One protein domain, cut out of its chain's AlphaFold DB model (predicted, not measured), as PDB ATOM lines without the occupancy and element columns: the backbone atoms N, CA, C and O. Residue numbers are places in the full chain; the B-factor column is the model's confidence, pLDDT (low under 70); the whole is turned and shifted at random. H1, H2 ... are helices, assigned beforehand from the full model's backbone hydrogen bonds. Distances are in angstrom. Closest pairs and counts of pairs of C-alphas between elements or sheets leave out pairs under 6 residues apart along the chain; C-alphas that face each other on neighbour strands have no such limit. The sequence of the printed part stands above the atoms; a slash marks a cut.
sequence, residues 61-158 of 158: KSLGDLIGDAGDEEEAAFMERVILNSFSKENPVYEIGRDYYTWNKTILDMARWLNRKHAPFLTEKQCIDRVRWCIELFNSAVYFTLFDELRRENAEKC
ATOM      1  N   LYS A  61     -21.668  43.126 118.283       40.41
ATOM      2  CA  LYS A  61     -22.624  44.247 118.276       40.41
ATOM      3  C   LYS A  61     -22.407  44.972 116.928       40.41
ATOM      4  O   LYS A  61     -21.361  44.812 116.306       40.41
ATOM      5  N   SER A  62     -23.371  45.773 116.472       40.12
ATOM      6  CA  SER A  62     -23.143  46.634 115.302       40.12
ATOM      7  C   SER A  62     -22.073  47.688 115.630       40.12
ATOM      8  O   SER A  62     -22.025  48.151 116.766       40.12
ATOM      9  N   LEU A  63     -21.207  48.044 114.671       37.31
ATOM     10  CA  LEU A  63     -20.048  48.931 114.884       37.31
ATOM     11  C   LEU A  63     -20.397  50.249 115.608       37.31
ATOM     12  O   LEU A  63     -19.599  50.727 116.402       37.31
ATOM     13  N   GLY A  64     -21.598  50.800 115.403       38.31
ATOM     14  CA  GLY A  64     -22.074  51.998 116.111       38.31
ATOM     15  C   GLY A  64     -22.461  51.765 117.579       38.31
ATOM     16  O   GLY A  64     -22.239  52.639 118.407       38.31
ATOM     17  N   ASP A  65     -22.964  50.575 117.928       39.34
ATOM     18  CA  ASP A  65     -23.331  50.194 119.306       39.34
ATOM     19  C   ASP A  65     -22.119  49.705 120.136       39.34
ATOM     20  O   ASP A  65     -22.231  49.467 121.347       39.34
ATOM     21  N   LEU A  66     -20.968  49.490 119.480       42.75
ATOM     22  CA  LEU A  66     -19.667  49.237 120.117       42.75
ATOM     23  C   LEU A  66     -18.995  50.530 120.595       42.75
ATOM     24  O   LEU A  66     -18.274  50.488 121.579       42.75
ATOM     25  N   ILE A  67     -19.258  51.661 119.937       43.16
ATOM     26  CA  ILE A  67     -18.593  52.946 120.211       43.16
ATOM     27  C   ILE A  67     -19.144  53.632 121.477       43.16
ATOM     28  O   ILE A  67     -18.507  54.532 122.009       43.16
ATOM     29  N   GLY A  68     -20.332  53.242 121.951       38.03
ATOM     30  CA  GLY A  68     -21.114  54.096 122.846       38.03
ATOM     31  C   GLY A  68     -21.090  53.824 124.350       38.03
ATOM     32  O   GLY A  68     -21.495  54.732 125.058       38.03
ATOM     33  N   ASP A  69     -20.739  52.632 124.863       43.03
ATOM     34  CA  ASP A  69     -21.208  52.302 126.233       43.03
ATOM     35  C   ASP A  69     -20.474  51.195 127.031       43.03
ATOM     36  O   ASP A  69     -21.065  50.597 127.932       43.03
ATOM     37  N   ALA A  70     -19.209  50.857 126.761       35.62
ATOM     38  CA  ALA A  70     -18.478  49.964 127.674       35.62
ATOM     39  C   ALA A  70     -16.962  50.156 127.581       35.62
ATOM     40  O   ALA A  70     -16.412  50.020 126.498       35.62
ATOM     41  N   GLY A  71     -16.324  50.446 128.721       41.75
ATOM     42  CA  GLY A  71     -14.890  50.224 128.950       41.75
ATOM     43  C   GLY A  71     -13.886  51.126 128.219       41.75
ATOM     44  O   GLY A  71     -12.697  50.882 128.371       41.75
ATOM     45  N   ASP A  72     -14.346  52.168 127.515       51.59
ATOM     46  CA  ASP A  72     -13.671  53.236 126.747       51.59
ATOM     47  C   ASP A  72     -12.190  53.083 126.337       51.59
ATOM     48  O   ASP A  72     -11.879  53.285 125.170       51.59
ATOM     49  N   GLU A  73     -11.258  52.778 127.237       53.31
ATOM     50  CA  GLU A  73      -9.825  52.712 126.940       53.31
ATOM     51  C   GLU A  73      -9.387  51.351 126.368       53.31
ATOM     52  O   GLU A  73      -8.617  51.314 125.404       53.31
ATOM     53  N   GLU A  74      -9.899  50.228 126.890       50.50
ATOM     54  CA  GLU A  74      -9.540  48.892 126.385       50.50
ATOM     55  C   GLU A  74     -10.196  48.618 125.025       50.50
ATOM     56  O   GLU A  74      -9.530  48.177 124.082       50.50
ATOM     57  N   GLU A  75     -11.478  48.953 124.881       51.78
ATOM     58  CA  GLU A  75     -12.219  48.843 123.628       51.78
ATOM     59  C   GLU A  75     -11.689  49.811 122.556       51.78
ATOM     60  O   GLU A  75     -11.588  49.422 121.386       51.78
ATOM     61  N   ALA A  76     -11.282  51.036 122.920       57.19
ATOM     62  CA  ALA A  76     -10.637  51.948 121.972       57.19
ATOM     63  C   ALA A  76      -9.262  51.436 121.532       57.19
ATOM     64  O   ALA A  76      -8.958  51.483 120.340       57.19
ATOM     65  N   ALA A  77      -8.455  50.895 122.452       63.12
ATOM     66  CA  ALA A  77      -7.158  50.308 122.117       63.12
ATOM     67  C   ALA A  77      -7.299  49.071 121.214       63.12
ATOM     68  O   ALA A  77      -6.488  48.856 120.307       63.12
ATOM     69  N   PHE A  78      -8.343  48.264 121.425       61.69
ATOM     70  CA  PHE A  78      -8.683  47.146 120.550       61.69
ATOM     71  C   PHE A  78      -9.086  47.631 119.151       61.69
ATOM     72  O   PHE A  78      -8.523  47.178 118.155       61.69
ATOM     73  N   MET A  79      -9.992  48.607 119.056       63.78
ATOM     74  CA  MET A  79     -10.407  49.162 117.765       63.78
ATOM     75  C   MET A  79      -9.266  49.866 117.027       63.78
ATOM     76  O   MET A  79      -9.149  49.726 115.809       63.78
ATOM     77  N   GLU A  80      -8.387  50.579 117.733       69.69
ATOM     78  CA  GLU A  80      -7.186  51.167 117.140       69.69
ATOM     79  C   GLU A  80      -6.286  50.081 116.538       69.69
ATOM     80  O   GLU A  80      -5.826  50.225 115.403       69.69
ATOM     81  N   ARG A  81      -6.092  48.959 117.244       75.56
ATOM     82  CA  ARG A  81      -5.331  47.809 116.732       75.56
ATOM     83  C   ARG A  81      -5.961  47.224 115.470       75.56
ATOM     84  O   ARG A  81      -5.246  47.033 114.489       75.56
ATOM     85  N   VAL A  82      -7.275  46.999 115.466       70.12
ATOM     86  CA  VAL A  82      -8.007  46.489 114.293       70.12
ATOM     87  C   VAL A  82      -7.818  47.422 113.096       70.12
ATOM     88  O   VAL A  82      -7.463  46.970 112.010       70.12
ATOM     89  N   ILE A  83      -7.981  48.734 113.285       72.50
ATOM     90  CA  ILE A  83      -7.836  49.716 112.201       72.50
ATOM     91  C   ILE A  83      -6.393  49.745 111.667       72.50
ATOM     92  O   ILE A  83      -6.194  49.810 110.451       72.50
ATOM     93  N   LEU A  84      -5.387  49.684 112.547       80.19
ATOM     94  CA  LEU A  84      -3.972  49.636 112.154       80.19
ATOM     95  C   LEU A  84      -3.589  48.321 111.460       80.19
ATOM     96  O   LEU A  84      -2.682  48.318 110.629       80.19
ATOM     97  N   ASN A  85      -4.291  47.226 111.756       77.81
ATOM     98  CA  ASN A  85      -4.148  45.954 111.050       77.81
ATOM     99  C   ASN A  85      -4.794  45.994 109.652       77.81
ATOM    100  O   ASN A  85      -4.327  45.309 108.742       77.81
ATOM    101  N   SER A  86      -5.839  46.808 109.453       71.38
ATOM    102  CA  SER A  86      -6.507  46.962 108.153       71.38
ATOM    103  C   SER A  86      -5.759  47.882 107.179       71.38
ATOM    104  O   SER A  86      -5.789  47.646 105.971       71.38
ATOM    105  N   PHE A  87      -5.105  48.944 107.666       79.38
ATOM    106  CA  PHE A  87      -4.463  49.951 106.811       79.38
ATOM    107  C   PHE A  87      -3.169  50.523 107.398       79.38
ATOM    108  O   PHE A  87      -3.082  50.810 108.589       79.38
ATOM    109  N   SER A  88      -2.201  50.827 106.522       83.00
ATOM    110  CA  SER A  88      -1.043  51.651 106.897       83.00
ATOM    111  C   SER A  88      -1.445  53.106 107.140       83.00
ATOM    112  O   SER A  88      -2.344  53.628 106.475       83.00
ATOM    113  N   LYS A  89      -0.721  53.798 108.029       81.00
ATOM    114  CA  LYS A  89      -0.986  55.205 108.383       81.00
ATOM    115  C   LYS A  89      -0.791  56.173 107.211       81.00
ATOM    116  O   LYS A  89      -1.377  57.251 107.215       81.00
ATOM    117  N   GLU A  90       0.000  55.795 106.208       84.88
ATOM    118  CA  GLU A  90       0.227  56.570 104.983       84.88
ATOM    119  C   GLU A  90      -0.865  56.352 103.921       84.88
ATOM    120  O   GLU A  90      -0.835  56.984 102.861       84.88
ATOM    121  N   ASN A  91      -1.824  55.448 104.162       88.00
ATOM    122  CA  ASN A  91      -2.897  55.175 103.216       88.00
ATOM    123  C   ASN A  91      -3.959  56.296 103.272       88.00
ATOM    124  O   ASN A  91      -4.517  56.552 104.343       88.00
ATOM    125  N   PRO A  92      -4.324  56.929 102.138       90.69
ATOM    126  CA  PRO A  92      -5.366  57.958 102.115       90.69
ATOM    127  C   PRO A  92      -6.726  57.463 102.627       90.69
ATOM    128  O   PRO A  92      -7.500  58.258 103.153       90.69
ATOM    129  N   VAL A  93      -7.012  56.161 102.523       88.81
ATOM    130  CA  VAL A  93      -8.227  55.533 103.064       88.81
ATOM    131  C   VAL A  93      -8.242  55.590 104.594       88.81
ATOM    132  O   VAL A  93      -9.278  55.898 105.177       88.81
ATOM    133  N   TYR A  94      -7.091  55.373 105.239       86.56
ATOM    134  CA  TYR A  94      -6.947  55.510 106.689       86.56
ATOM    135  C   TYR A  94      -7.118  56.968 107.126       86.56
ATOM    136  O   TYR A  94      -7.881  57.242 108.049       86.56
ATOM    137  N   GLU A  95      -6.456  57.917 106.452       87.94
ATOM    138  CA  GLU A  95      -6.570  59.341 106.797       87.94
ATOM    139  C   GLU A  95      -8.010  59.856 106.635       87.94
ATOM    140  O   GLU A  95      -8.505  60.556 107.517       87.94
ATOM    141  N   ILE A  96      -8.702  59.468 105.555       86.00
ATOM    142  CA  ILE A  96     -10.114  59.811 105.327       86.00
ATOM    143  C   ILE A  96     -11.018  59.149 106.366       86.00
ATOM    144  O   ILE A  96     -11.869  59.827 106.935       86.00
ATOM    145  N   GLY A  97     -10.839  57.852 106.637       76.94
ATOM    146  CA  GLY A  97     -11.632  57.134 107.637       76.94
ATOM    147  C   GLY A  97     -11.476  57.743 109.030       76.94
ATOM    148  O   GLY A  97     -12.468  58.055 109.688       76.94
ATOM    149  N   ARG A  98     -10.234  58.025 109.442       81.19
ATOM    150  CA  ARG A  98      -9.935  58.738 110.688       81.19
ATOM    151  C   ARG A  98     -10.647  60.084 110.721       81.19
ATOM    152  O   ARG A  98     -11.359  60.371 111.676       81.19
ATOM    153  N   ASP A  99     -10.468  60.914 109.700       77.31
ATOM    154  CA  ASP A  99     -11.030  62.266 109.661       77.31
ATOM    155  C   ASP A  99     -12.570  62.278 109.657       77.31
ATOM    156  O   ASP A  99     -13.173  63.162 110.274       77.31
ATOM    157  N   TYR A 100     -13.194  61.285 109.019       74.56
ATOM    158  CA  TYR A 100     -14.642  61.089 108.998       74.56
ATOM    159  C   TYR A 100     -15.195  60.730 110.385       74.56
ATOM    160  O   TYR A 100     -16.161  61.347 110.829       74.56
ATOM    161  N   TYR A 101     -14.561  59.790 111.095       68.69
ATOM    162  CA  TYR A 101     -15.062  59.290 112.383       68.69
ATOM    163  C   TYR A 101     -14.604  60.094 113.611       68.69
ATOM    164  O   TYR A 101     -15.270  60.036 114.639       68.69
ATOM    165  N   THR A 102     -13.507  60.857 113.530       64.25
ATOM    166  CA  THR A 102     -12.951  61.589 114.695       64.25
ATOM    167  C   THR A 102     -13.150  63.101 114.636       64.25
ATOM    168  O   THR A 102     -13.434  63.723 115.654       64.25
ATOM    169  N   TRP A 103     -13.020  63.713 113.456       58.69
ATOM    170  CA  TRP A 103     -12.982  65.175 113.317       58.69
ATOM    171  C   TRP A 103     -14.268  65.772 112.737       58.69
ATOM    172  O   TRP A 103     -14.329  66.985 112.539       58.69
ATOM    173  N   ASN A 104     -15.281  64.941 112.449       63.72
ATOM    174  CA  ASN A 104     -16.549  65.333 111.821       63.72
ATOM    175  C   ASN A 104     -16.348  66.249 110.591       63.72
ATOM    176  O   ASN A 104     -17.093  67.209 110.371       63.72
ATOM    177  N   LYS A 105     -15.286  66.004 109.808       75.38
ATOM    178  CA  LYS A 105     -14.990  66.818 108.623       75.38
ATOM    179  C   LYS A 105     -16.048  66.576 107.558       75.38
ATOM    180  O   LYS A 105     -16.488  65.449 107.335       75.38
ATOM    181  N   THR A 106     -16.415  67.632 106.837       87.06
ATOM    182  CA  THR A 106     -17.352  67.482 105.725       87.06
ATOM    183  C   THR A 106     -16.711  66.672 104.592       87.06
ATOM    184  O   THR A 106     -15.499  66.739 104.364       87.06
ATOM    185  N   ILE A 107     -17.528  65.935 103.829       85.00
ATOM    186  CA  ILE A 107     -17.069  65.210 102.627       85.00
ATOM    187  C   ILE A 107     -16.354  66.161 101.657       85.00
ATOM    188  O   ILE A 107     -15.377  65.776 101.020       85.00
ATOM    189  N   LEU A 108     -16.806  67.415 101.574       90.50
ATOM    190  CA  LEU A 108     -16.203  68.436 100.723       90.50
ATOM    191  C   LEU A 108     -14.789  68.812 101.185       90.50
ATOM    192  O   LEU A 108     -13.878  68.908 100.362       90.50
ATOM    193  N   ASP A 109     -14.577  68.979 102.489       92.50
ATOM    194  CA  ASP A 109     -13.254  69.298 103.034       92.50
ATOM    195  C   ASP A 109     -12.274  68.138 102.845       92.50
ATOM    196  O   ASP A 109     -11.128  68.355 102.438       92.50
ATOM    197  N   MET A 110     -12.739  66.900 103.046       92.38
ATOM    198  CA  MET A 110     -11.960  65.697 102.746       92.38
ATOM    199  C   MET A 110     -11.662  65.568 101.247       92.38
ATOM    200  O   MET A 110     -10.543  65.224 100.876       92.38
ATOM    201  N   ALA A 111     -12.605  65.917 100.369       94.06
ATOM    202  CA  ALA A 111     -12.396  65.892  98.922       94.06
ATOM    203  C   ALA A 111     -11.349  66.925  98.483       94.06
ATOM    204  O   ALA A 111     -10.467  66.611  97.683       94.06
ATOM    205  N   ARG A 112     -11.383  68.135  99.050       94.69
ATOM    206  CA  ARG A 112     -10.369  69.178  98.813       94.69
ATOM    207  C   ARG A 112      -8.998  68.788  99.348       94.69
ATOM    208  O   ARG A 112      -7.982  69.178  98.775       94.69
ATOM    209  N   TRP A 113      -8.943  68.075 100.468       94.94
ATOM    210  CA  TRP A 113      -7.699  67.510 100.985       94.94
ATOM    211  C   TRP A 113      -7.155  66.412 100.055       94.94
ATOM    212  O   TRP A 113      -5.999  66.495  99.639       94.94
ATOM    213  N   LEU A 114      -8.003  65.463  99.643       94.62
ATOM    214  CA  LEU A 114      -7.649  64.367  98.737       94.62
ATOM    215  C   LEU A 114      -7.123  64.907  97.403       94.62
ATOM    216  O   LEU A 114      -6.096  64.446  96.903       94.62
ATOM    217  N   ASN A 115      -7.797  65.920  96.857       95.88
ATOM    218  CA  ASN A 115      -7.390  66.598  95.633       95.88
ATOM    219  C   ASN A 115      -5.987  67.207  95.768       95.88
ATOM    220  O   ASN A 115      -5.098  66.886  94.989       95.88
ATOM    221  N   ARG A 116      -5.759  68.020  96.807       94.38
ATOM    222  CA  ARG A 116      -4.481  68.722  97.003       94.38
ATOM    223  C   ARG A 116      -3.304  67.783  97.265       94.38
ATOM    224  O   ARG A 116      -2.200  68.083  96.827       94.38
ATOM    225  N   LYS A 117      -3.523  66.691  98.002       93.75
ATOM    226  CA  LYS A 117      -2.440  65.822  98.488       93.75
ATOM    227  C   LYS A 117      -2.168  64.619  97.581       93.75
ATOM    228  O   LYS A 117      -1.010  64.265  97.395       93.75
ATOM    229  N   HIS A 118      -3.208  63.995  97.024       91.12
ATOM    230  CA  HIS A 118      -3.085  62.702  96.337       91.12
ATOM    231  C   HIS A 118      -3.549  62.721  94.878       91.12
ATOM    232  O   HIS A 118      -3.061  61.924  94.079       91.12
ATOM    233  N   ALA A 119      -4.493  63.593  94.519       92.00
ATOM    234  CA  ALA A 119      -5.133  63.551  93.208       92.00
ATOM    235  C   ALA A 119      -5.401  64.950  92.616       92.00
ATOM    236  O   ALA A 119      -6.559  65.280  92.345       92.00
ATOM    237  N   PRO A 120      -4.356  65.766  92.360       93.06
ATOM    238  CA  PRO A 120      -4.519  67.139  91.861       93.06
ATOM    239  C   PRO A 120      -5.079  67.202  90.432       93.06
ATOM    240  O   PRO A 120      -5.509  68.252  89.969       93.06
ATOM    241  N   PHE A 121      -5.082  66.071  89.727       94.19
ATOM    242  CA  PHE A 121      -5.602  65.915  88.370       94.19
ATOM    243  C   PHE A 121      -7.094  65.541  88.321       94.19
ATOM    244  O   PHE A 121      -7.650  65.407  87.232       94.19
ATOM    245  N   LEU A 122      -7.750  65.336  89.469       94.25
ATOM    246  CA  LEU A 122      -9.185  65.054  89.530       94.25
ATOM    247  C   LEU A 122     -10.000  66.335  89.729       94.25
ATOM    248  O   LEU A 122      -9.537  67.313  90.311       94.25
ATOM    249  N   THR A 123     -11.249  66.320  89.272       96.00
ATOM    250  CA  THR A 123     -12.227  67.369  89.599       96.00
ATOM    251  C   THR A 123     -12.742  67.211  91.033       96.00
ATOM    252  O   THR A 123     -12.739  66.108  91.580       96.00
ATOM    253  N   GLU A 124     -13.262  68.287  91.636       93.44
ATOM    254  CA  GLU A 124     -13.832  68.237  92.995       93.44
ATOM    255  C   GLU A 124     -14.942  67.179  93.110       93.44
ATOM    256  O   GLU A 124     -14.958  66.398  94.061       93.44
ATOM    257  N   LYS A 125     -15.809  67.070  92.094       93.69
ATOM    258  CA  LYS A 125     -16.864  66.047  92.038       93.69
ATOM    259  C   LYS A 125     -16.293  64.626  92.063       93.69
ATOM    260  O   LYS A 125     -16.748  63.802  92.848       93.69
ATOM    261  N   GLN A 126     -15.265  64.354  91.258       95.62
ATOM    262  CA  GLN A 126     -14.591  63.053  91.270       95.62
ATOM    263  C   GLN A 126     -13.928  62.780  92.623       95.62
ATOM    264  O   GLN A 126     -13.983  61.654  93.106       95.62
ATOM    265  N   CYS A 127     -13.336  63.788  93.267       96.12
ATOM    266  CA  CYS A 127     -12.774  63.636  94.608       96.12
ATOM    267  C   CYS A 127     -13.847  63.323  95.659       96.12
ATOM    268  O   CYS A 127     -13.601  62.483  96.515       96.12
ATOM    269  N   ILE A 128     -15.035  63.928  95.580       93.38
ATOM    270  CA  ILE A 128     -16.166  63.605  96.466       93.38
ATOM    271  C   ILE A 128     -16.566  62.132  96.319       93.38
ATOM    272  O   ILE A 128     -16.716  61.432  97.321       93.38
ATOM    273  N   ASP A 129     -16.687  61.645  95.084       93.12
ATOM    274  CA  ASP A 129     -17.024  60.241  94.829       93.12
ATOM    275  C   ASP A 129     -15.915  59.300  95.326       93.12
ATOM    276  O   ASP A 129     -16.193  58.254  95.911       93.12
ATOM    277  N   ARG A 130     -14.643  59.704  95.195       94.81
ATOM    278  CA  ARG A 130     -13.511  58.962  95.764       94.81
ATOM    279  C   ARG A 130     -13.507  58.955  97.288       94.81
ATOM    280  O   ARG A 130     -13.176  57.922  97.855       94.81
ATOM    281  N   VAL A 131     -13.886  60.046  97.953       90.69
ATOM    282  CA  VAL A 131     -14.005  60.089  99.420       90.69
ATOM    283  C   VAL A 131     -15.086  59.125  99.900       90.69
ATOM    284  O   VAL A 131     -14.827  58.358 100.822       90.69
ATOM    285  N   ARG A 132     -16.257  59.100  99.252       85.75
ATOM    286  CA  ARG A 132     -17.323  58.130  99.571       85.75
ATOM    287  C   ARG A 132     -16.829  56.694  99.439       85.75
ATOM    288  O   ARG A 132     -16.969  55.913 100.372       85.75
ATOM    289  N   TRP A 133     -16.163  56.394  98.328       90.81
ATOM    290  CA  TRP A 133     -15.562  55.084  98.109       90.81
ATOM    291  C   TRP A 133     -14.490  54.740  99.155       90.81
ATOM    292  O   TRP A 133     -14.436  53.609  99.625       90.81
ATOM    293  N   CYS A 134     -13.659  55.703  99.571       85.94
ATOM    294  CA  CYS A 134     -12.679  55.486 100.640       85.94
ATOM    295  C   CYS A 134     -13.362  55.142 101.968       85.94
ATOM    296  O   CYS A 134     -12.885  54.261 102.669       85.94
ATOM    297  N   ILE A 135     -14.479  55.789 102.303       79.00
ATOM    298  CA  ILE A 135     -15.243  55.480 103.520       79.00
ATOM    299  C   ILE A 135     -15.829  54.064 103.442       79.00
ATOM    300  O   ILE A 135     -15.700  53.292 104.389       79.00
ATOM    301  N   GLU A 136     -16.425  53.689 102.309       75.88
ATOM    302  CA  GLU A 136     -16.948  52.332 102.093       75.88
ATOM    303  C   GLU A 136     -15.845  51.272 102.204       75.88
ATOM    304  O   GLU A 136     -16.014  50.252 102.879       75.88
ATOM    305  N   LEU A 137     -14.688  51.531 101.589       79.88
ATOM    306  CA  LEU A 137     -13.536  50.641 101.643       79.88
ATOM    307  C   LEU A 137     -12.964  50.540 103.061       79.88
ATOM    308  O   LEU A 137     -12.650  49.438 103.508       79.88
ATOM    309  N   PHE A 138     -12.864  51.666 103.772       77.69
ATOM    310  CA  PHE A 138     -12.435  51.714 105.167       77.69
ATOM    311  C   PHE A 138     -13.323  50.822 106.035       77.69
ATOM    312  O   PHE A 138     -12.826  49.923 106.710       77.69
ATOM    313  N   ASN A 139     -14.640  51.007 105.937       73.19
ATOM    314  CA  ASN A 139     -15.619  50.227 106.688       73.19
ATOM    315  C   ASN A 139     -15.534  48.735 106.370       73.19
ATOM    316  O   ASN A 139     -15.572  47.910 107.279       73.19
ATOM    317  N   SER A 140     -15.384  48.391 105.091       73.94
ATOM    318  CA  SER A 140     -15.287  46.997 104.656       73.94
ATOM    319  C   SER A 140     -14.037  46.323 105.218       73.94
ATOM    320  O   SER A 140     -14.122  45.231 105.774       73.94
ATOM    321  N   ALA A 141     -12.876  46.971 105.116       73.31
ATOM    322  CA  ALA A 141     -11.625  46.393 105.592       73.31
ATOM    323  C   ALA A 141     -11.603  46.247 107.119       73.31
ATOM    324  O   ALA A 141     -11.287  45.168 107.613       73.31
ATOM    325  N   VAL A 142     -12.021  47.287 107.852       70.25
ATOM    326  CA  VAL A 142     -12.138  47.232 109.318       70.25
ATOM    327  C   VAL A 142     -13.100  46.122 109.738       70.25
ATOM    328  O   VAL A 142     -12.806  45.385 110.673       70.25
ATOM    329  N   TYR A 143     -14.215  45.945 109.022       68.62
ATOM    330  CA  TYR A 143     -15.164  44.865 109.289       68.62
ATOM    331  C   TYR A 143     -14.535  43.476 109.132       68.62
ATOM    332  O   TYR A 143     -14.692  42.638 110.020       68.62
ATOM    333  N   PHE A 144     -13.815  43.217 108.035       69.56
ATOM    334  CA  PHE A 144     -13.172  41.916 107.829       69.56
ATOM    335  C   PHE A 144     -12.095  41.641 108.879       69.56
ATOM    336  O   PHE A 144     -12.079  40.556 109.458       69.56
ATOM    337  N   THR A 145     -11.254  42.629 109.187       69.88
ATOM    338  CA  THR A 145     -10.216  42.487 110.216       69.88
ATOM    339  C   THR A 145     -10.820  42.254 111.598       69.88
ATOM    340  O   THR A 145     -10.390  41.344 112.304       69.88
ATOM    341  N   LEU A 146     -11.867  42.999 111.964       65.75
ATOM    342  CA  LEU A 146     -12.598  42.793 113.214       65.75
ATOM    343  C   LEU A 146     -13.167  41.373 113.295       65.75
ATOM    344  O   LEU A 146     -13.067  40.710 114.324       65.75
ATOM    345  N   PHE A 147     -13.770  40.898 112.208       66.31
ATOM    346  CA  PHE A 147     -14.381  39.577 112.173       66.31
ATOM    347  C   PHE A 147     -13.350  38.451 112.310       66.31
ATOM    348  O   PHE A 147     -13.606  37.469 113.011       66.31
ATOM    349  N   ASP A 148     -12.180  38.598 111.694       69.88
ATOM    350  CA  ASP A 148     -11.085  37.640 111.834       69.88
ATOM    351  C   ASP A 148     -10.469  37.665 113.242       69.88
ATOM    352  O   ASP A 148     -10.187  36.601 113.800       69.88
ATOM    353  N   GLU A 149     -10.339  38.837 113.872       64.50
ATOM    354  CA  GLU A 149      -9.891  38.929 115.269       64.50
ATOM    355  C   GLU A 149     -10.885  38.275 116.238       64.50
ATOM    356  O   GLU A 149     -10.482  37.466 117.075       64.50
ATOM    357  N   LEU A 150     -12.188  38.515 116.066       63.56
ATOM    358  CA  LEU A 150     -13.233  37.875 116.874       63.56
ATOM    359  C   LEU A 150     -13.262  36.352 116.690       63.56
ATOM    360  O   LEU A 150     -13.481  35.604 117.646       63.56
ATOM    361  N   ARG A 151     -13.029  35.860 115.467       60.25
ATOM    362  CA  ARG A 151     -12.885  34.420 115.205       60.25
ATOM    363  C   ARG A 151     -11.689  33.832 115.943       60.25
ATOM    364  O   ARG A 151     -11.821  32.755 116.520       60.25
ATOM    365  N   ARG A 152     -10.550  34.529 115.935       63.81
ATOM    366  CA  ARG A 152      -9.333  34.096 116.628       63.81
ATOM    367  C   ARG A 152      -9.546  34.023 118.139       63.81
ATOM    368  O   ARG A 152      -9.235  32.998 118.732       63.81
ATOM    369  N   GLU A 153     -10.158  35.041 118.743       58.00
ATOM    370  CA  GLU A 153     -10.476  35.019 120.178       58.00
ATOM    371  C   GLU A 153     -11.412  33.872 120.569       58.00
ATOM    372  O   GLU A 153     -11.240  33.260 121.622       58.00
ATOM    373  N   ASN A 154     -12.414  33.577 119.738       51.91
ATOM    374  CA  ASN A 154     -13.329  32.468 119.997       51.91
ATOM    375  C   ASN A 154     -12.632  31.105 119.877       51.91
ATOM    376  O   ASN A 154     -12.975  30.192 120.618       51.91
ATOM    377  N   ALA A 155     -11.648  30.972 118.982       51.81
ATOM    378  CA  ALA A 155     -10.852  29.754 118.843       51.81
ATOM    379  C   ALA A 155      -9.871  29.543 120.010       51.81
ATOM    380  O   ALA A 155      -9.599  28.404 120.365       51.81
ATOM    381  N   GLU A 156      -9.357  30.617 120.618       53.19
ATOM    382  CA  GLU A 156      -8.454  30.559 121.781       53.19
ATOM    383  C   GLU A 156      -9.188  30.267 123.106       53.19
ATOM    384  O   GLU A 156      -8.562  29.861 124.084       53.19
ATOM    385  N   LYS A 157     -10.511  30.480 123.153       44.41
ATOM    386  CA  LYS A 157     -11.368  30.249 124.333       44.41
ATOM    387  C   LYS A 157     -12.045  28.865 124.346       44.41
ATOM    388  O   LYS A 157     -12.727  28.554 125.325       44.41
ATOM    389  N   CYS A 158     -11.879  28.063 123.291       35.91
ATOM    390  CA  CYS A 158     -12.305  26.659 123.209       35.91
ATOM    391  C   CYS A 158     -11.144  25.712 123.525       35.91
ATOM    392  O   CYS A 158     -11.428  24.657 124.133       35.91
TER     393      CYS A 158
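Overview. This is residues 61 to 158 of the 158 residues of an uncharacterized protein of Pectobacterium odoriferum (UniProt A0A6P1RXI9). One long helix, H5, makes the longest axis, and H2, H3 and H4 pack in a row along one side of it at steep angles. Residues 150 to 158 stick out at one end. The printed part has 98 residues with five named helices, H1 to H5 in chain order, no named strand: all helix. It is a rod, 53 by 24 by 20 A, only just loose, close to compact, radius of gyration of the C-alphas 15.5 A.

Along the chain. H1, residues 63 to 66, begins at C-alpha 63 (-20.048, 48.931, 114.884). H2 is residues 73 to 86, H3 92 to 102, H4 107 to 117. H5, residues 124 to 156, measures 47.7 A between first and last C-alpha, ending at (-8.454, 30.559, 121.781).

Arrangement. The hub, H5, touches H2 with residues 141 to 149 alone, closest C-alphas Val 142 and Ile 83, 5.7 A. H3 touches H5 about perpendicular, 82 degrees, closest C-alphas Val 93 and Cys 134, 5.1 A. H4 touches H5, closest C-alphas Ala 111 and Cys 127, 4.9 A. H3 and H4 form a helical hairpin. H1 touches no helix. In H2 to H5 every O i to N i+4 pair is within hydrogen-bond range; H1 is too short for one.

Size, cuts and confidence. The printed part has no cut and no long link. pLDDT is under 70 at residues 61 to 80, 101 to 104 and 143 to 158.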